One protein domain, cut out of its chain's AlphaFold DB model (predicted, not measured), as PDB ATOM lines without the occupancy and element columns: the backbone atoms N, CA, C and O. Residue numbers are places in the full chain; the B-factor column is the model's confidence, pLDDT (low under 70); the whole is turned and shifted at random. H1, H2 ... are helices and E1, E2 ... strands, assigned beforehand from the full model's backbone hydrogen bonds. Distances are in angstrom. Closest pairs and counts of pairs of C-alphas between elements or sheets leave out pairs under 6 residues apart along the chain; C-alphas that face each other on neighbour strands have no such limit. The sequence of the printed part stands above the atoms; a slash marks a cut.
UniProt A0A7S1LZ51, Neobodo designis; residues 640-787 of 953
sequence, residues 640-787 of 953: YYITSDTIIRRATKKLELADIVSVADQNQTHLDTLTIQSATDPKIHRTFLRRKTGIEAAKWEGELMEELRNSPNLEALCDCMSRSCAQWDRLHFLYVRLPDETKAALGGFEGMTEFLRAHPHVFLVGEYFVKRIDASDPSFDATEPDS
ATOM      1  N   TYR A 640      23.793  43.578  14.626       84.25
ATOM      2  CA  TYR A 640      25.225  43.736  14.890       84.25
ATOM      3  C   TYR A 640      26.088  43.199  13.741       84.25
ATOM      4  O   TYR A 640      25.621  42.412  12.916       84.25
ATOM      5  N   TYR A 641      27.353  43.623  13.692       87.94
ATOM      6  CA  TYR A 641      28.317  43.152  12.696       87.94
ATOM      7  C   TYR A 641      28.700  41.683  12.922       87.94
ATOM      8  O   TYR A 641      29.154  41.307  14.002       87.94
ATOM      9  N   ILE A 642      28.553  40.863  11.879       88.00
ATOM     10  CA  ILE A 642      29.082  39.495  11.800       88.00
ATOM     11  C   ILE A 642      29.994  39.339  10.592       88.00
ATOM     12  O   ILE A 642      29.804  40.013   9.582       88.00
ATOM     13  N   THR A 643      30.954  38.422  10.682       90.00
ATOM     14  CA  THR A 643      31.802  38.028   9.549       90.00
ATOM     15  C   THR A 643      30.960  37.447   8.410       90.00
ATOM     16  O   THR A 643      29.942  36.781   8.637       90.00
ATOM     17  N   SER A 644      31.419  37.626   7.173       89.38
ATOM     18  CA  SER A 644      30.894  36.916   6.001       89.38
ATOM     19  C   SER A 644      30.869  35.398   6.196       89.38
ATOM     20  O   SER A 644      29.930  34.729   5.775       89.38
ATOM     21  N   ASP A 645      31.851  34.861   6.912       86.50
ATOM     22  CA  ASP A 645      31.987  33.428   7.171       86.50
ATOM     23  C   ASP A 645      30.859  32.914   8.089       86.50
ATOM     24  O   ASP A 645      30.315  31.829   7.874       86.50
ATOM     25  N   THR A 646      30.408  33.736   9.047       87.62
ATOM     26  CA  THR A 646      29.200  33.469   9.852       87.62
ATOM     27  C   THR A 646      27.935  33.476   8.990       87.62
ATOM     28  O   THR A 646      27.040  32.655   9.191       87.62
ATOM     29  N   ILE A 647      27.842  34.378   8.007       88.94
ATOM     30  CA  ILE A 647      26.698  34.453   7.079       88.94
ATOM     31  C   ILE A 647      26.625  33.194   6.218       88.94
ATOM     32  O   ILE A 647      25.543  32.628   6.080       88.94
ATOM     33  N   ILE A 648      27.765  32.732   5.697       87.94
ATOM     34  CA  ILE A 648      27.864  31.503   4.900       87.94
ATOM     35  C   ILE A 648      27.456  30.284   5.743       87.94
ATOM     36  O   ILE A 648      26.652  29.482   5.277       87.94
ATOM     37  N   ARG A 649      27.898  30.177   7.009       83.12
ATOM     38  CA  ARG A 649      27.462  29.096   7.924       83.12
ATOM     39  C   ARG A 649      25.963  29.136   8.243       83.12
ATOM     40  O   ARG A 649      25.314  28.093   8.257       83.12
ATOM     41  N   ARG A 650      25.392  30.325   8.477       84.25
ATOM     42  CA  ARG A 650      23.946  30.503   8.731       84.25
ATOM     43  C   ARG A 650      23.087  30.319   7.471       84.25
ATOM     44  O   ARG A 650      21.886  30.054   7.577       84.25
ATOM     45  N   ALA A 651      23.658  30.480   6.279       82.12
ATOM     46  CA  ALA A 651      22.963  30.298   5.014       82.12
ATOM     47  C   ALA A 651      22.861  28.806   4.657       82.12
ATOM     48  O   ALA A 651      23.803  28.179   4.190       82.12
ATOM     49  N   THR A 652      21.656  28.237   4.754       68.94
ATOM     50  CA  THR A 652      21.371  26.840   4.352       68.94
ATOM     51  C   THR A 652      21.413  26.590   2.833       68.94
ATOM     52  O   THR A 652      20.921  25.573   2.340       68.94
ATOM     53  N   LYS A 653      21.992  27.521   2.070       77.25
ATOM     54  CA  LYS A 653      22.327  27.404   0.651       77.25
ATOM     55  C   LYS A 653      23.764  27.871   0.473       77.25
ATOM     56  O   LYS A 653      24.148  28.856   1.096       77.25
ATOM     57  N   LYS A 654      24.492  27.250  -0.460       80.50
ATOM     58  CA  LYS A 654      25.752  27.806  -0.963       80.50
ATOM     59  C   LYS A 654      25.503  29.242  -1.447       80.50
ATOM     60  O   LYS A 654      24.648  29.454  -2.308       80.50
ATOM     61  N   LEU A 655      26.203  30.191  -0.835       84.69
ATOM     62  CA  LEU A 655      26.301  31.589  -1.232       84.69
ATOM     63  C   LEU A 655      27.789  31.902  -1.310       84.69
ATOM     64  O   LEU A 655      28.505  31.673  -0.334       84.69
ATOM     65  N   GLU A 656      28.241  32.424  -2.442       88.69
ATOM     66  CA  GLU A 656      29.636  32.821  -2.596       88.69
ATOM     67  C   GLU A 656      29.890  34.171  -1.920       88.69
ATOM     68  O   GLU A 656      29.019  35.046  -1.884       88.69
ATOM     69  N   LEU A 657      31.109  34.376  -1.413       86.81
ATOM     70  CA  LEU A 657      31.495  35.631  -0.756       86.81
ATOM     71  C   LEU A 657      31.265  36.850  -1.669       86.81
ATOM     72  O   LEU A 657      30.768  37.882  -1.218       86.81
ATOM     73  N   ALA A 658      31.562  36.709  -2.964       88.69
ATOM     74  CA  ALA A 658      31.347  37.753  -3.963       88.69
ATOM     75  C   ALA A 658      29.861  38.132  -4.123       88.69
ATOM     76  O   ALA A 658      29.547  39.320  -4.214       88.69
ATOM     77  N   ASP A 659      28.948  37.154  -4.090       89.81
ATOM     78  CA  ASP A 659      27.501  37.403  -4.140       89.81
ATOM     79  C   ASP A 659      27.026  38.118  -2.869       89.81
ATOM     80  O   ASP A 659      26.257  39.074  -2.947       89.81
ATOM     81  N   ILE A 660      27.510  37.695  -1.695       90.56
ATOM     82  CA  ILE A 660      27.156  38.304  -0.404       90.56
ATOM     83  C   ILE A 660      27.531  39.790  -0.386       90.56
ATOM     84  O   ILE A 660      26.687  40.622  -0.052       90.56
ATOM     85  N   VAL A 661      28.763  40.129  -0.780       91.38
ATOM     86  CA  VAL A 661      29.240  41.521  -0.821       91.38
ATOM     87  C   VAL A 661      28.501  42.322  -1.895       91.38
ATOM     88  O   VAL A 661      27.940  43.372  -1.591       91.38
ATOM     89  N   SER A 662      28.406  41.805  -3.125       92.56
ATOM     90  CA  SER A 662      27.740  42.515  -4.227       92.56
ATOM     91  C   SER A 662      26.269  42.813  -3.926       92.56
ATOM     92  O   SER A 662      25.785  43.909  -4.214       92.56
ATOM     93  N   VAL A 663      25.551  41.872  -3.307       92.19
ATOM     94  CA  VAL A 663      24.147  42.063  -2.930       92.19
ATOM     95  C   VAL A 663      24.011  42.995  -1.723       92.19
ATOM     96  O   VAL A 663      23.072  43.791  -1.696       92.19
ATOM     97  N   ALA A 664      24.931  42.967  -0.757       92.62
ATOM     98  CA  ALA A 664      24.921  43.910   0.362       92.62
ATOM     99  C   ALA A 664      25.146  45.360  -0.094       92.62
ATOM    100  O   ALA A 664      24.375  46.245   0.279       92.62
ATOM    101  N   ASP A 665      26.105  45.580  -0.994       92.19
ATOM    102  CA  ASP A 665      26.414  46.900  -1.549       92.19
ATOM    103  C   ASP A 665      25.294  47.436  -2.457       92.19
ATOM    104  O   ASP A 665      25.047  48.641  -2.502       92.19
ATOM    105  N   GLN A 666      24.530  46.553  -3.107       93.06
ATOM    106  CA  GLN A 666      23.287  46.913  -3.804       93.06
ATOM    107  C   GLN A 666      22.118  47.235  -2.848       93.06
ATOM    108  O   GLN A 666      21.136  47.843  -3.269       93.06
ATOM    109  N   ASN A 667      22.192  46.837  -1.570       92.44
ATOM    110  CA  ASN A 667      21.102  46.930  -0.586       92.44
ATOM    111  C   ASN A 667      21.491  47.751   0.665       92.44
ATOM    112  O   ASN A 667      20.997  47.502   1.770       92.44
ATOM    113  N   GLN A 668      22.323  48.785   0.487       91.81
ATOM    114  CA  GLN A 668      22.800  49.699   1.542       91.81
ATOM    115  C   GLN A 668      21.693  50.435   2.333       91.81
ATOM    116  O   GLN A 668      21.970  51.034   3.372       91.81
ATOM    117  N   THR A 669      20.434  50.390   1.885       90.75
ATOM    118  CA  THR A 669      19.254  50.869   2.634       90.75
ATOM    119  C   THR A 669      18.878  49.970   3.816       90.75
ATOM    120  O   THR A 669      18.211  50.420   4.747       90.75
ATOM    121  N   HIS A 670      19.268  48.694   3.780       91.50
ATOM    122  CA  HIS A 670      18.881  47.677   4.761       91.50
ATOM    123  C   HIS A 670      20.073  46.928   5.358       91.50
ATOM    124  O   HIS A 670      19.944  46.365   6.446       91.50
ATOM    125  N   LEU A 671      21.216  46.933   4.672       93.56
ATOM    126  CA  LEU A 671      22.468  46.337   5.119       93.56
ATOM    127  C   LEU A 671      23.547  47.421   5.293       93.56
ATOM    128  O   LEU A 671      23.534  48.452   4.617       93.56
ATOM    129  N   ASP A 672      24.461  47.194   6.228       91.44
ATOM    130  CA  ASP A 672      25.776  47.840   6.286       91.44
ATOM    131  C   ASP A 672      26.818  46.796   5.882       91.44
ATOM    132  O   ASP A 672      26.815  45.695   6.439       91.44
ATOM    133  N   THR A 673      27.696  47.166   4.951       92.38
ATOM    134  CA  THR A 673      28.902  46.415   4.590       92.38
ATOM    135  C   THR A 673      30.109  47.153   5.159       92.38
ATOM    136  O   THR A 673      30.235  48.364   4.984       92.38
ATOM    137  N   LEU A 674      31.022  46.426   5.792       90.38
ATOM    138  CA  LEU A 674      32.320  46.924   6.225       90.38
ATOM    139  C   LEU A 674      33.395  45.940   5.781       90.38
ATOM    140  O   LEU A 674      33.317  44.767   6.126       90.38
ATOM    141  N   THR A 675      34.451  46.416   5.132       91.75
ATOM    142  CA  THR A 675      35.653  45.607   4.892       91.75
ATOM    143  C   THR A 675      36.786  46.104   5.779       91.75
ATOM    144  O   THR A 675      37.133  47.285   5.737       91.75
ATOM    145  N   ILE A 676      37.369  45.204   6.571       91.06
ATOM    146  CA  ILE A 676      38.581  45.455   7.354       91.06
ATOM    147  C   ILE A 676      39.756  44.776   6.645       91.06
ATOM    148  O   ILE A 676      39.626  43.669   6.128       91.06
ATOM    149  N   GLN A 677      40.888  45.468   6.587       90.06
ATOM    150  CA  GLN A 677      42.163  44.965   6.083       90.06
ATOM    151  C   GLN A 677      43.032  44.586   7.286       90.06
ATOM    152  O   GLN A 677      43.074  45.354   8.247       90.06
ATOM    153  N   SER A 678      43.698  43.431   7.255       87.38
ATOM    154  CA  SER A 678      44.603  43.037   8.341       87.38
ATOM    155  C   SER A 678      45.816  43.967   8.410       87.38
ATOM    156  O   SER A 678      46.390  44.333   7.381       87.38
ATOM    157  N   ALA A 679      46.236  44.312   9.629       85.88
ATOM    158  CA  ALA A 679      47.452  45.084   9.869       85.88
ATOM    159  C   ALA A 679      48.739  44.302   9.531       85.88
ATOM    160  O   ALA A 679      49.767  44.917   9.250       85.88
ATOM    161  N   THR A 680      48.695  42.963   9.555       84.94
ATOM    162  CA  THR A 680      49.870  42.086   9.382       84.94
ATOM    163  C   THR A 680      50.072  41.568   7.955       84.94
ATOM    164  O   THR A 680      51.213  41.528   7.499       84.94
ATOM    165  N   ASP A 681      49.005  41.251   7.208       85.88
ATOM    166  CA  ASP A 681      49.065  41.090   5.741       85.88
ATOM    167  C   ASP A 681      47.988  41.963   5.070       85.88
ATOM    168  O   ASP A 681      46.799  41.639   5.147       85.88
ATOM    169  N   PRO A 682      48.368  43.034   4.345       86.94
ATOM    170  CA  PRO A 682      47.420  43.907   3.661       86.94
ATOM    171  C   PRO A 682      46.656  43.234   2.504       86.94
ATOM    172  O   PRO A 682      45.793  43.881   1.915       86.94
ATOM    173  N   LYS A 683      46.932  41.974   2.145       88.88
ATOM    174  CA  LYS A 683      46.079  41.188   1.231       88.88
ATOM    175  C   LYS A 683      44.842  40.612   1.921       88.88
ATOM    176  O   LYS A 683      43.862  40.306   1.245       88.88
ATOM    177  N   ILE A 684      44.901  40.407   3.238       86.56
ATOM    178  CA  ILE A 684      43.828  39.773   4.000       86.56
ATOM    179  C   ILE A 684      42.747  40.818   4.261       86.56
ATOM    180  O   ILE A 684      42.931  41.764   5.030       86.56
ATOM    181  N   HIS A 685      41.603  40.627   3.612       89.94
ATOM    182  CA  HIS A 685      40.410  41.442   3.784       89.94
ATOM    183  C   HIS A 685      39.288  40.584   4.369       89.94
ATOM    184  O   HIS A 685      38.912  39.568   3.784       89.94
ATOM    185  N   ARG A 686      38.730  41.002   5.507       92.25
ATOM    186  CA  ARG A 686      37.580  40.350   6.146       92.25
ATOM    187  C   ARG A 686      36.383  41.293   6.088       92.25
ATOM    188  O   ARG A 686      36.451  42.428   6.568       92.25
ATOM    189  N   THR A 687      35.293  40.831   5.476       92.38
ATOM    190  CA  THR A 687      34.066  41.621   5.343       92.38
ATOM    191  C   THR A 687      33.093  41.277   6.461       92.38
ATOM    192  O   THR A 687      32.748  40.115   6.679       92.38
ATOM    193  N   PHE A 688      32.621  42.308   7.147       91.94
ATOM    194  CA  PHE A 688      31.585  42.252   8.160       91.94
ATOM    195  C   PHE A 688      30.302  42.856   7.595       91.94
ATOM    196  O   PHE A 688      30.334  43.882   6.914       91.94
ATOM    197  N   LEU A 689      29.159  42.233   7.873       91.81
ATOM    198  CA  LEU A 689      27.857  42.768   7.493       91.81
ATOM    199  C   LEU A 689      26.919  42.805   8.696       91.81
ATOM    200  O   LEU A 689      26.996  41.968   9.598       91.81
ATOM    201  N   ARG A 690      25.984  43.753   8.669       90.06
ATOM    202  CA  ARG A 690      24.850  43.825   9.600       90.06
ATOM    203  C   ARG A 690      23.595  44.327   8.900       90.06
ATOM    204  O   ARG A 690      23.661  44.946   7.842       90.06
ATOM    205  N   ARG A 691      22.443  44.118   9.525       90.81
ATOM    206  CA  ARG A 691      21.159  44.714   9.148       90.81
ATOM    207  C   ARG A 691      21.004  46.073   9.836       90.81
ATOM    208  O   ARG A 691      21.258  46.193  11.032       90.81
ATOM    209  N   LYS A 692      20.531  47.091   9.112       88.56
ATOM    210  CA  LYS A 692      20.290  48.470   9.596       88.56
ATOM    211  C   LYS A 692      19.038  48.578  10.479       88.56
ATOM    212  O   LYS A 692      18.143  49.383  10.244       88.56
ATOM    213  N   THR A 693      18.959  47.724  11.495       81.44
ATOM    214  CA  THR A 693      17.846  47.617  12.448       81.44
ATOM    215  C   THR A 693      18.395  47.504  13.861       81.44
ATOM    216  O   THR A 693      19.167  46.587  14.131       81.44
ATOM    217  N   GLY A 694      17.955  48.375  14.768       71.75
ATOM    218  CA  GLY A 694      18.456  48.420  16.142       71.75
ATOM    219  C   GLY A 694      19.366  49.625  16.349       71.75
ATOM    220  O   GLY A 694      18.935  50.756  16.134       71.75
ATOM    221  N   ILE A 695      20.596  49.388  16.801       69.06
ATOM    222  CA  ILE A 695      21.514  50.455  17.213       69.06
ATOM    223  C   ILE A 695      22.265  51.084  16.027       69.06
ATOM    224  O   ILE A 695      22.638  50.427  15.052       69.06
ATOM    225  N   GLU A 696      22.456  52.396  16.136       73.81
ATOM    226  CA  GLU A 696      23.125  53.283  15.185       73.81
ATOM    227  C   GLU A 696      24.582  52.875  14.897       73.81
ATOM    228  O   GLU A 696      25.272  52.355  15.774       73.81
ATOM    229  N   ALA A 697      25.050  53.109  13.663       71.00
ATOM    230  CA  ALA A 697      26.383  52.693  13.199       71.00
ATOM    231  C   ALA A 697      27.515  53.244  14.080       71.00
ATOM    232  O   ALA A 697      28.394  52.491  14.495       71.00
ATOM    233  N   ALA A 698      27.406  54.519  14.460       76.19
ATOM    234  CA  ALA A 698      28.405  55.261  15.222       76.19
ATOM    235  C   ALA A 698      28.788  54.628  16.576       76.19
ATOM    236  O   ALA A 698      29.881  54.875  17.072       76.19
ATOM    237  N   LYS A 699      27.922  53.794  17.181       74.06
ATOM    238  CA  LYS A 699      28.268  53.069  18.420       74.06
ATOM    239  C   LYS A 699      29.237  51.909  18.199       74.06
ATOM    240  O   LYS A 699      29.904  51.497  19.138       74.06
ATOM    241  N   TRP A 700      29.271  51.372  16.985       74.44
ATOM    242  CA  TRP A 700      30.199  50.321  16.587       74.44
ATOM    243  C   TRP A 700      31.497  50.930  16.051       74.44
ATOM    244  O   TRP A 700      32.566  50.468  16.419       74.44
ATOM    245  N   GLU A 701      31.395  51.996  15.243       71.94
ATOM    246  CA  GLU A 701      32.490  52.683  14.522       71.94
ATOM    247  C   GLU A 701      33.617  53.278  15.388       71.94
ATOM    248  O   GLU A 701      34.621  53.720  14.831       71.94
ATOM    249  N   GLY A 702      33.472  53.272  16.716       78.75
ATOM    250  CA  GLY A 702      34.532  53.594  17.674       78.75
ATOM    251  C   GLY A 702      35.395  52.382  18.047       78.75
ATOM    252  O   GLY A 702      35.877  51.652  17.182       78.75
ATOM    253  N   GLU A 703      35.574  52.180  19.354       82.31
ATOM    254  CA  GLU A 703      36.567  51.287  19.981       82.31
ATOM    255  C   GLU A 703      36.646  49.884  19.356       82.31
ATOM    256  O   GLU A 703      37.733  49.449  18.990       82.31
ATOM    257  N   LEU A 704      35.510  49.204  19.136       84.69
ATOM    258  CA  LEU A 704      35.475  47.877  18.500       84.69
ATOM    259  C   LEU A 704      36.177  47.861  17.134       84.69
ATOM    260  O   LEU A 704      36.863  46.908  16.781       84.69
ATOM    261  N   MET A 705      35.950  48.890  16.323       84.56
ATOM    262  CA  MET A 705      36.394  48.929  14.929       84.56
ATOM    263  C   MET A 705      37.838  49.409  14.811       84.56
ATOM    264  O   MET A 705      38.496  49.126  13.812       84.56
ATOM    265  N   GLU A 706      38.335  50.102  15.833       87.62
ATOM    266  CA  GLU A 706      39.758  50.343  16.040       87.62
ATOM    267  C   GLU A 706      40.466  49.066  16.526       87.62
ATOM    268  O   GLU A 706      41.470  48.680  15.933       87.62
ATOM    269  N   GLU A 707      39.894  48.334  17.491       90.25
ATOM    270  CA  GLU A 707      40.411  47.040  17.969       90.25
ATOM    271  C   GLU A 707      40.515  46.015  16.820       90.25
ATOM    272  O   GLU A 707      41.580  45.443  16.587       90.25
ATOM    273  N   LEU A 708      39.458  45.864  16.010       90.06
ATOM    274  CA  LEU A 708      39.450  44.985  14.832       90.06
ATOM    275  C   LEU A 708      40.487  45.379  13.761       90.06
ATOM    276  O   LEU A 708      40.989  44.507  13.059       90.06
ATOM    277  N   ARG A 709      40.798  46.672  13.598       88.44
ATOM    278  CA  ARG A 709      41.818  47.143  12.637       88.44
ATOM    279  C   ARG A 709      43.238  46.967  13.161       88.44
ATOM    280  O   ARG A 709      44.141  46.698  12.374       88.44
ATOM    281  N   ASN A 710      43.427  47.142  14.466       89.94
ATOM    282  CA  ASN A 710      44.732  47.102  15.118       89.94
ATOM    283  C   ASN A 710      45.129  45.683  15.568       89.94
ATOM    284  O   ASN A 710      46.294  45.460  15.895       89.94
ATOM    285  N   SER A 711      44.194  44.723  15.575       90.88
ATOM    286  CA  SER A 711      44.473  43.333  15.945       90.88
ATOM    287  C   SER A 711      45.526  42.700  15.018       90.88
ATOM    288  O   SER A 711      45.324  42.644  13.800       90.88
ATOM    289  N   PRO A 712      46.640  42.166  15.558       87.81
ATOM    290  CA  PRO A 712      47.698  41.570  14.744       87.81
ATOM    291  C   PRO A 712      47.287  40.225  14.125       87.81
ATOM    292  O   PRO A 712      47.884  39.800  13.135       87.81
ATOM    293  N   ASN A 713      46.265  39.561  14.679       92.12
ATOM    294  CA  ASN A 713      45.719  38.302  14.176       92.12
ATOM    295  C   ASN A 713      44.201  38.429  13.954       92.12
ATOM    296  O   ASN A 713      43.384  37.780  14.611       92.12
ATOM    297  N   LEU A 714      43.832  39.294  12.999       92.62
ATOM    298  CA  LEU A 714      42.448  39.517  12.567       92.62
ATOM    299  C   LEU A 714      41.736  38.212  12.162       92.62
ATOM    300  O   LEU A 714      40.524  38.101  12.326       92.62
ATOM    301  N   GLU A 715      42.458  37.210  11.660       92.88
ATOM    302  CA  GLU A 715      41.853  35.946  11.226       92.88
ATOM    303  C   GLU A 715      41.386  35.106  12.417       92.88
ATOM    304  O   GLU A 715      40.216  34.720  12.463       92.88
ATOM    305  N   ALA A 716      42.240  34.920  13.430       94.44
ATOM    306  CA  ALA A 716      41.845  34.267  14.675       94.44
ATOM    307  C   ALA A 716      40.757  35.055  15.424       94.44
ATOM    308  O   ALA A 716      39.835  34.457  15.983       94.44
ATOM    309  N   LEU A 717      40.802  36.393  15.370       94.50
ATOM    310  CA  LEU A 717      39.746  37.251  15.908       94.50
ATOM    311  C   LEU A 717      38.398  36.976  15.224       94.50
ATOM    312  O   LEU A 717      37.406  36.695  15.901       94.50
ATOM    313  N   CYS A 718      38.368  36.964  13.889       92.94
ATOM    314  CA  CYS A 718      37.188  36.608  13.103       92.94
ATOM    315  C   CYS A 718      36.678  35.193  13.414       92.94
ATOM    316  O   CYS A 718      35.467  34.993  13.546       92.94
ATOM    317  N   ASP A 719      37.565  34.210  13.564       93.31
ATOM    318  CA  ASP A 719      37.202  32.820  13.850       93.31
ATOM    319  C   ASP A 719      36.551  32.663  15.241       93.31
ATOM    320  O   ASP A 719      35.503  32.013  15.375       93.31
ATOM    321  N   CYS A 720      37.112  33.325  16.258       94.69
ATOM    322  CA  CYS A 720      36.551  33.405  17.608       94.69
ATOM    323  C   CYS A 720      35.209  34.160  17.627       94.69
ATOM    324  O   CYS A 720      34.238  33.687  18.226       94.69
ATOM    325  N   MET A 721      35.092  35.286  16.913       92.00
ATOM    326  CA  MET A 721      33.828  36.031  16.766       92.00
ATOM    327  C   MET A 721      32.719  35.212  16.092       92.00
ATOM    328  O   MET A 721      31.548  35.377  16.438       92.00
ATOM    329  N   SER A 722      33.082  34.332  15.151       90.50
ATOM    330  CA  SER A 722      32.142  33.523  14.358       90.50
ATOM    331  C   SER A 722      31.567  32.319  15.122       90.50
ATOM    332  O   SER A 722      30.524  31.786  14.740       90.50
ATOM    333  N   ARG A 723      32.240  31.873  16.195       92.12
ATOM    334  CA  ARG A 723      31.847  30.720  17.038       92.12
ATOM    335  C   ARG A 723      31.329  31.106  18.424       92.12
ATOM    336  O   ARG A 723      30.741  30.265  19.105       92.12
ATOM    337  N   SER A 724      31.547  32.345  18.848       92.12
ATOM    338  CA  SER A 724      30.963  32.938  20.057       92.12
ATOM    339  C   SER A 724      29.590  33.565  19.762       92.12
ATOM    340  O   SER A 724      29.182  33.692  18.609       92.12
ATOM    341  N   CYS A 725      28.847  33.945  20.805       89.56
ATOM    342  CA  CYS A 725      27.544  34.610  20.688       89.56
ATOM    343  C   CYS A 725      27.303  35.578  21.858       89.56
ATOM    344  O   CYS A 725      28.130  35.684  22.762       89.56
ATOM    345  N   ALA A 726      26.146  36.248  21.874       88.50
ATOM    346  CA  ALA A 726      25.723  37.134  22.964       88.50
ATOM    347  C   ALA A 726      25.234  36.403  24.246       88.50
ATOM    348  O   ALA A 726      24.767  37.048  25.187       88.50
ATOM    349  N   GLN A 727      25.341  35.073  24.320       89.75
ATOM    350  CA  GLN A 727      25.234  34.304  25.568       89.75
ATOM    351  C   GLN A 727      26.597  33.740  25.977       89.75
ATOM    352  O   GLN A 727      27.469  33.509  25.144       89.75
ATOM    353  N   TRP A 728      26.742  33.493  27.275       92.56
ATOM    354  CA  TRP A 728      27.905  32.840  27.860       92.56
ATOM    355  C   TRP A 728      28.053  31.396  27.352       92.56
ATOM    356  O   TRP A 728      27.183  30.550  27.582       92.56
ATOM    357  N   ASP A 729      29.165  31.114  26.679       93.94
ATOM    358  CA  ASP A 729      29.639  29.768  26.340       93.94
ATOM    359  C   ASP A 729      30.883  29.431  27.182       93.94
ATOM    360  O   ASP A 729      31.506  30.339  27.725       93.94
ATOM    361  N   ARG A 730      31.266  28.158  27.340       94.12
ATOM    362  CA  ARG A 730      32.510  27.829  28.075       94.12
ATOM    363  C   ARG A 730      33.731  28.089  27.189       94.12
ATOM    364  O   ARG A 730      33.710  27.720  26.016       94.12
ATOM    365  N   LEU A 731      34.816  28.627  27.757       95.62
ATOM    366  CA  LEU A 731      36.084  28.867  27.038       95.62
ATOM    367  C   LEU A 731      36.574  27.610  26.299       95.62
ATOM    368  O   LEU A 731      36.869  27.650  25.105       95.62
ATOM    369  N   HIS A 732      36.552  26.465  26.984       95.75
ATOM    370  CA  HIS A 732      36.890  25.157  26.421       95.75
ATOM    371  C   HIS A 732      36.017  24.769  25.212       95.75
ATOM    372  O   HIS A 732      36.520  24.199  24.247       95.75
ATOM    373  N   PHE A 733      34.721  25.108  25.214       96.25
ATOM    374  CA  PHE A 733      33.813  24.778  24.109       96.25
ATOM    375  C   PHE A 733      34.015  25.695  22.899       96.25
ATOM    376  O   PHE A 733      33.759  25.269  21.774       96.25
ATOM    377  N   LEU A 734      34.489  26.929  23.100       96.25
ATOM    378  CA  LEU A 734      34.955  27.779  22.006       96.25
ATOM    379  C   LEU A 734      36.238  27.193  21.394       96.25
ATOM    380  O   LEU A 734      36.272  26.961  20.187       96.25
ATOM    381  N   TYR A 735      37.235  26.877  22.230       97.44
ATOM    382  CA  TYR A 735      38.525  26.321  21.802       97.44
ATOM    383  C   TYR A 735      38.380  25.034  20.981       97.44
ATOM    384  O   TYR A 735      38.892  24.946  19.869       97.44
ATOM    385  N   VAL A 736      37.617  24.060  21.487       96.50
ATOM    386  CA  VAL A 736      37.373  22.764  20.824       96.50
ATOM    387  C   VAL A 736      36.778  22.926  19.417       96.50
ATOM    388  O   VAL A 736      37.044  22.102  18.544       96.50
ATOM    389  N   ARG A 737      36.021  24.004  19.167       95.19
ATOM    390  CA  ARG A 737      35.377  24.295  17.873       95.19
ATOM    391  C   ARG A 737      36.233  25.139  16.917       95.19
ATOM    392  O   ARG A 737      35.821  25.334  15.769       95.19
ATOM    393  N   LEU A 738      37.383  25.668  17.345       95.31
ATOM    394  CA  LEU A 738      38.317  26.373  16.456       95.31
ATOM    395  C   LEU A 738      39.007  25.394  15.479       95.31
ATOM    396  O   LEU A 738      39.212  24.233  15.839       95.31
ATOM    397  N   PRO A 739      39.391  25.831  14.264       94.56
ATOM    398  CA  PRO A 739      40.277  25.068  13.386       94.56
ATOM    399  C   PRO A 739      41.646  24.909  14.037       94.56
ATOM    400  O   PRO A 739      42.082  25.782  14.789       94.56
ATOM    401  N   ASP A 740      42.341  23.819  13.738       95.56
ATOM    402  CA  ASP A 740      43.633  23.523  14.362       95.56
ATOM    403  C   ASP A 740      44.739  24.494  13.913       95.56
ATOM    404  O   ASP A 740      45.584  24.866  14.724       95.56
ATOM    405  N   GLU A 741      44.642  25.031  12.692       95.56
ATOM    406  CA  GLU A 741      45.412  26.194  12.216       95.56
ATOM    407  C   GLU A 741      45.282  27.388  13.179       95.56
ATOM    408  O   GLU A 741      46.276  27.959  13.627       95.56
ATOM    409  N   THR A 742      44.050  27.730  13.562       95.81
ATOM    410  CA  THR A 742      43.745  28.850  14.458       95.81
ATOM    411  C   THR A 742      44.148  28.550  15.902       95.81
ATOM    412  O   THR A 742      44.638  29.441  16.590       95.81
ATOM    413  N   LYS A 743      44.012  27.297  16.367       96.75
ATOM    414  CA  LYS A 743      44.539  26.865  17.677       96.75
ATOM    415  C   LYS A 743      46.064  27.019  17.733       96.75
ATOM    416  O   LYS A 743      46.580  27.538  18.720       96.75
ATOM    417  N   ALA A 744      46.774  26.622  16.675       95.75
ATOM    418  CA  ALA A 744      48.224  26.766  16.569       95.75
ATOM    419  C   ALA A 744      48.649  28.245  16.495       95.75
ATOM    420  O   ALA A 744      49.526  28.667  17.246       95.75
ATOM    421  N   ALA A 745      47.976  29.054  15.671       94.69
ATOM    422  CA  ALA A 745      48.226  30.494  15.544       94.69
ATOM    423  C   ALA A 745      47.908  31.304  16.819       94.69
ATOM    424  O   ALA A 745      48.379  32.433  16.960       94.69
ATOM    425  N   LEU A 746      47.120  30.738  17.740       96.44
ATOM    426  CA  LEU A 746      46.833  31.288  19.067       96.44
ATOM    427  C   LEU A 746      47.712  30.702  20.185       96.44
ATOM    428  O   LEU A 746      47.553  31.108  21.329       96.44
ATOM    429  N   GLY A 747      48.622  29.763  19.905       96.44
ATOM    430  CA  GLY A 747      49.457  29.141  20.943       96.44
ATOM    431  C   GLY A 747      48.696  28.199  21.888       96.44
ATOM    432  O   GLY A 747      49.089  28.026  23.040       96.44
ATOM    433  N   GLY A 748      47.604  27.586  21.424       96.44
ATOM    434  CA  GLY A 748      46.791  26.652  22.206       96.44
ATOM    435  C   GLY A 748      45.742  27.324  23.098       96.44
ATOM    436  O   GLY A 748      45.272  28.426  22.816       96.44
ATOM    437  N   PHE A 749      45.314  26.630  24.158       97.25
ATOM    438  CA  PHE A 749      44.180  27.057  24.991       97.25
ATOM    439  C   PHE A 749      44.472  28.307  25.838       97.25
ATOM    440  O   PHE A 749      43.648  29.223  25.881       97.25
ATOM    441  N   GLU A 750      45.643  28.367  26.478       97.44
ATOM    442  CA  GLU A 750      46.034  29.524  27.292       97.44
ATOM    443  C   GLU A 750      46.222  30.764  26.418       97.44
ATOM    444  O   GLU A 750      45.603  31.790  26.680       97.44
ATOM    445  N   GLY A 751      46.960  30.647  25.308       97.38
ATOM    446  CA  GLY A 751      47.158  31.754  24.374       97.38
ATOM    447  C   GLY A 751      45.866  32.209  23.679       97.38
ATOM    448  O   GLY A 751      45.663  33.411  23.516       97.38
ATOM    449  N   MET A 752      44.914  31.307  23.388       97.62
ATOM    450  CA  MET A 752      43.545  31.702  23.011       97.62
ATOM    451  C   MET A 752      42.882  32.519  24.129       97.62
ATOM    452  O   MET A 752      42.244  33.533  23.856       97.62
ATOM    453  N   THR A 753      43.011  32.105  25.387       97.69
ATOM    454  CA  THR A 753      42.350  32.768  26.519       97.69
ATOM    455  C   THR A 753      42.971  34.137  26.831       97.69
ATOM    456  O   THR A 753      42.236  35.096  27.073       97.69
ATOM    457  N   GLU A 754      44.296  34.276  26.746       97.50
ATOM    458  CA  GLU A 754      44.999  35.565  26.786       97.50
ATOM    459  C   GLU A 754      44.593  36.463  25.611       97.50
ATOM    460  O   GLU A 754      44.246  37.626  25.815       97.50
ATOM    461  N   PHE A 755      44.543  35.918  24.392       97.12
ATOM    462  CA  PHE A 755      44.113  36.640  23.195       97.12
ATOM    463  C   PHE A 755      42.680  37.170  23.323       97.12
ATOM    464  O   PHE A 755      42.432  38.330  23.005       97.12
ATOM    465  N   LEU A 756      41.737  36.369  23.832       97.06
ATOM    466  CA  LEU A 756      40.360  36.815  24.073       97.06
ATOM    467  C   LEU A 756      40.300  37.925  25.142       97.06
ATOM    468  O   LEU A 756      39.526  38.866  24.990       97.06
ATOM    469  N   ARG A 757      41.132  37.854  26.195       96.62
ATOM    470  CA  ARG A 757      41.245  38.904  27.232       96.62
ATOM    471  C   ARG A 757      41.889  40.193  26.708       96.62
ATOM    472  O   ARG A 757      41.559  41.269  27.195       96.62
ATOM    473  N   ALA A 758      42.761  40.097  25.705       95.94
ATOM    474  CA  ALA A 758      43.370  41.238  25.020       95.94
ATOM    475  C   ALA A 758      42.423  41.964  24.038       95.94
ATOM    476  O   ALA A 758      42.801  43.007  23.508       95.94
ATOM    477  N   HIS A 759      41.208  41.445  23.820       95.25
ATOM    478  CA  HIS A 759      40.186  42.006  22.924       95.25
ATOM    479  C   HIS A 759      38.885  42.364  23.692       95.25
ATOM    480  O   HIS A 759      37.822  41.784  23.431       95.25
ATOM    481  N   PRO A 760      38.952  43.267  24.697       93.81
ATOM    482  CA  PRO A 760      37.866  43.523  25.646       93.81
ATOM    483  C   PRO A 760      36.680  44.308  25.066       93.81
ATOM    484  O   PRO A 760      35.647  44.386  25.729       93.81
ATOM    485  N   HIS A 761      36.788  44.889  23.866       90.75
ATOM    486  CA  HIS A 761      35.646  45.500  23.176       90.75
ATOM    487  C   HIS A 761      34.905  44.476  22.288       90.75
ATOM    488  O   HIS A 761      33.722  44.673  21.992       90.75
ATOM    489  N   VAL A 762      35.546  43.355  21.914       91.31
ATOM    490  CA  VAL A 762      34.917  42.216  21.213       91.31
ATOM    491  C   VAL A 762      34.360  41.165  22.185       91.31
ATOM    492  O   VAL A 762      33.260  40.646  21.959       91.31
ATOM    493  N   PHE A 763      35.089  40.822  23.252       94.50
ATOM    494  CA  PHE A 763      34.742  39.722  24.159       94.50
ATOM    495  C   PHE A 763      34.688  40.143  25.625       94.50
ATOM    496  O   PHE A 763      35.533  40.874  26.128       94.50
ATOM    497  N   LEU A 764      33.727  39.563  26.338       94.81
ATOM    498  CA  LEU A 764      33.706  39.514  27.788       94.81
ATOM    499  C   LEU A 764      34.177  38.117  28.210       94.81
ATOM    500  O   LEU A 764      33.516  37.119  27.912       94.81
ATOM    501  N   VAL A 765      35.340  38.051  28.859       96.56
ATOM    502  CA  VAL A 765      35.983  36.805  29.303       96.56
ATOM    503  C   VAL A 765      35.981  36.749  30.824       96.56
ATOM    504  O   VAL A 765      36.483  37.663  31.474       96.56
ATOM    505  N   GLY A 766      35.423  35.675  31.371       94.38
ATOM    506  CA  GLY A 766      35.413  35.392  32.799       94.38
ATOM    507  C   GLY A 766      36.503  34.409  33.232       94.38
ATOM    508  O   GLY A 766      37.578  34.315  32.621       94.38
ATOM    509  N   GLU A 767      36.211  33.665  34.295       92.88
ATOM    510  CA  GLU A 767      37.045  32.562  34.784       92.88
ATOM    511  C   GLU A 767      36.809  31.278  33.968       92.88
ATOM    512  O   GLU A 767      37.767  30.617  33.565       92.88
ATOM    513  N   TYR A 768      35.549  30.961  33.641       91.56
ATOM    514  CA  TYR A 768      35.157  29.726  32.936       91.56
ATOM    515  C   TYR A 768      34.424  29.981  31.615       91.56
ATOM    516  O   TYR A 768      34.450  29.137  30.706       91.56
ATOM    517  N   PHE A 769      33.744  31.123  31.505       94.88
ATOM    518  CA  PHE A 769      32.880  31.460  30.383       94.88
ATOM    519  C   PHE A 769      33.418  32.623  29.537       94.88
ATOM    520  O   PHE A 769      34.184  33.477  29.980       94.88
ATOM    521  N   VAL A 770      32.970  32.664  28.285       95.38
ATOM    522  CA  VAL A 770      33.199  33.747  27.328       95.38
ATOM    523  C   VAL A 770      31.886  34.113  26.639       95.38
ATOM    524  O   VAL A 770      31.082  33.246  26.284       95.38
ATOM    525  N   LYS A 771      31.659  35.410  26.445       92.94
ATOM    526  CA  LYS A 771      30.532  35.982  25.700       92.94
ATOM    527  C   LYS A 771      31.079  36.996  24.694       92.94
ATOM    528  O   LYS A 771      31.948  37.792  25.034       92.94
ATOM    529  N   ARG A 772      30.553  37.019  23.467       91.81
ATOM    530  CA  ARG A 772      30.810  38.129  22.535       91.81
ATOM    531  C   ARG A 772      30.007  39.343  22.993       91.81
ATOM    532  O   ARG A 772      28.809  39.225  23.271       91.81
ATOM    533  N   ILE A 773      30.649  40.500  23.061       89.06
ATOM    534  CA  ILE A 773      29.973  41.761  23.347       89.06
ATOM    535  C   ILE A 773      29.143  42.134  22.118       89.06
ATOM    536  O   ILE A 773      29.638  42.229  20.997       89.06
ATOM    537  N   ASP A 774      27.846  42.313  22.336       80.94
ATOM    538  CA  ASP A 774      26.914  42.819  21.338       80.94
ATOM    539  C   ASP A 774      26.353  44.136  21.865       80.94
ATOM    540  O   ASP A 774      25.465  44.146  22.718       80.94
ATOM    541  N   ALA A 775      26.865  45.255  21.352       75.19
ATOM    542  CA  ALA A 775      26.387  46.580  21.729       75.19
ATOM    543  C   ALA A 775      24.892  46.785  21.414       75.19
ATOM    544  O   ALA A 775      24.282  47.694  21.976       75.19
ATOM    545  N   SER A 776      24.294  45.968  20.534       70.56
ATOM    546  CA  SER A 776      22.870  46.012  20.192       70.56
ATOM    547  C   SER A 776      21.964  45.111  21.041       70.56
ATOM    548  O   SER A 776      20.748  45.266  20.929       70.56
ATOM    549  N   ASP A 777      22.502  44.244  21.911       73.81
ATOM    550  CA  ASP A 777      21.728  43.394  22.833       73.81
ATOM    551  C   ASP A 777      21.176  44.224  24.015       73.81
ATOM    552  O   ASP A 777      21.919  44.562  24.941       73.81
ATOM    553  N   PRO A 778      19.862  44.532  24.075       66.31
ATOM    554  CA  PRO A 778      19.278  45.270  25.197       66.31
ATOM    555  C   PRO A 778      19.140  44.406  26.463       66.31
ATOM    556  O   PRO A 778      18.636  44.882  27.482       66.31
ATOM    557  N   SER A 779      19.520  43.128  26.393       67.94
ATOM    558  CA  SER A 779      19.594  42.191  27.510       67.94
ATOM    559  C   SER A 779      21.031  41.803  27.871       67.94
ATOM    560  O   SER A 779      21.227  40.772  28.520       67.94
ATOM    561  N   PHE A 780      22.001  42.651  27.504       75.81
ATOM    562  CA  PHE A 780      23.398  42.537  27.905       75.81
ATOM    563  C   PHE A 780      23.530  42.494  29.434       75.81
ATOM    564  O   PHE A 780      23.461  43.511  30.124       75.81
ATOM    565  N   ASP A 781      23.712  41.284  29.949       79.50
ATOM    566  CA  ASP A 781      24.211  41.017  31.290       79.50
ATOM    567  C   ASP A 781      25.731  40.826  31.210       79.50
ATOM    568  O   ASP A 781      26.212  40.067  30.360       79.50
ATOM    569  N   ALA A 782      26.460  41.542  32.069       83.81
ATOM    570  CA  ALA A 782      27.913  41.450  32.220       83.81
ATOM    571  C   ALA A 782      28.327  40.483  33.345       83.81
ATOM    572  O   ALA A 782      29.511  40.225  33.532       83.81
ATOM    573  N   THR A 783      27.364  39.963  34.109       89.12
ATOM    574  CA  THR A 783      27.621  39.025  35.203       89.12
ATOM    575  C   THR A 783      27.950  37.653  34.623       89.12
ATOM    576  O   THR A 783      27.143  37.093  33.873       89.12
ATOM    577  N   GLU A 784      29.115  37.098  34.964       89.94
ATOM    578  CA  GLU A 784      29.424  35.698  34.663       89.94
ATOM    579  C   GLU A 784      28.471  34.789  35.466       89.94
ATOM    580  O   GLU A 784      28.250  35.030  36.658       89.94
ATOM    581  N   PRO A 785      27.849  33.770  34.849       87.56
ATOM    582  CA  PRO A 785      27.067  32.792  35.586       87.56
ATOM    583  C   PRO A 785      28.002  31.923  36.431       87.56
ATOM    584  O   PRO A 785      29.060  31.513  35.960       87.56
ATOM    585  N   ASP A 786      27.583  31.571  37.649       84.50
ATOM    586  CA  ASP A 786      28.259  30.521  38.418       84.50
ATOM    587  C   ASP A 786      28.407  29.257  37.549       84.50
ATOM    588  O   ASP A 786      27.489  28.866  36.823       84.50
ATOM    589  N   SER A 787      29.569  28.613  37.651       73.75
ATOM    590  CA  SER A 787      29.900  27.285  37.128       73.75
ATOM    591  C   SER A 787      28.744  26.265  37.157       73.75
ATOM    592  O   SER A 787      28.595  25.487  36.206       73.75
TER     593      SER A 787
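AT A GLANCE: This is residues 640 to 787 of the 953 residues of a protein of Neobodo designis (UniProt A0A7S1LZ51). Two lobes stand side by side: one is a long two-stranded hairpin, E1 and E2, with H2 over it, H1 beside E2 and H3 near the end of E1; the other is a cluster of crossed helices, H4 to H7, with the small hairpin E3 and E4. H4 lies between the lobes, nearest the mean of the C-alphas, and residues 773 to 787 form a tail with no named element. The printed part has 148 residues, with seven named helices and four named strands in the order H1 H2 E1 E2 H3 H4 H5 H6 H7 E3 E4; both two-stranded sheets are antiparallel, and the class is mixed, helices and strands. The whole is compact, with a radius of gyration of the C-alphas of 15.3 A and spans of 45 by 34 by 31 A.

HOW THE PARTS SIT: E1, residues 671 to 677, and E2, residues 685 to 691, form a hairpin, antiparallel at 161 degrees; N 674 and O 688 are 2.9 A apart, within hydrogen-bond range. The closest C-alphas of E1 and H2, residues 657 to 666, are those of Leu 671 and Ala 664, 5.9 A apart. H1, residues 644 to 650, only just touches H2, with 3 pairs of C-alphas within 8 A, the closest Ser 644 and Leu 657 at 6.9 A; they are about perpendicular at 79 degrees. The closest C-alphas of E1 and H3, residues 703 to 710, are those of Ile 676 and Arg 709, 6.4 A apart. H1 and H4, residues 714 to 723, are close but not clearly touching, with the C-alphas of Thr 646 and Ser 722 5.4 A apart. H4 only just touches H6, residues 740 to 745, with 3 pairs of C-alphas within 8 A, the closest Ala 716 and Thr 742 at 5.7 A. H5, residues 731 to 737, touches H7, residues 748 to 757, at a steep tilt of 59 degrees, opposite ways; the C-alphas of Tyr 735 and Phe 749 are closest, 6.5 A apart. E3, residues 763 to 765, and E4, residues 769 to 772, form a hairpin, antiparallel at 168 degrees, with N 764 and O 771 2.8 A apart, within hydrogen-bond range. H2 and H7 are apart. Every O i to N i+4 pair is within hydrogen-bond range in H1, H2, H3, H4, H6 and H7; in H5 it is 2 of 3.

IN THESE COORDINATES: H1 begins at C-alpha 644, (30.894, 36.916, 6.001). E1 is 19.8 A and E2 20.3 A long from first to last C-alpha; H2 is 14.3 A, H4 14.5 A and H7 14.4 A. E4 ends at C-alpha 772, (30.810, 38.129, 22.535).

THE WHOLE: The C-alphas of Gln 666 and Ser 787 are the two farthest apart, 45.9 A. The printed part has no cut, and the link from E2 to H3 is long, with 11 residues. The mean pLDDT of the printed part is 89.0; residues 652, 695 and 778 to 779 are under 70.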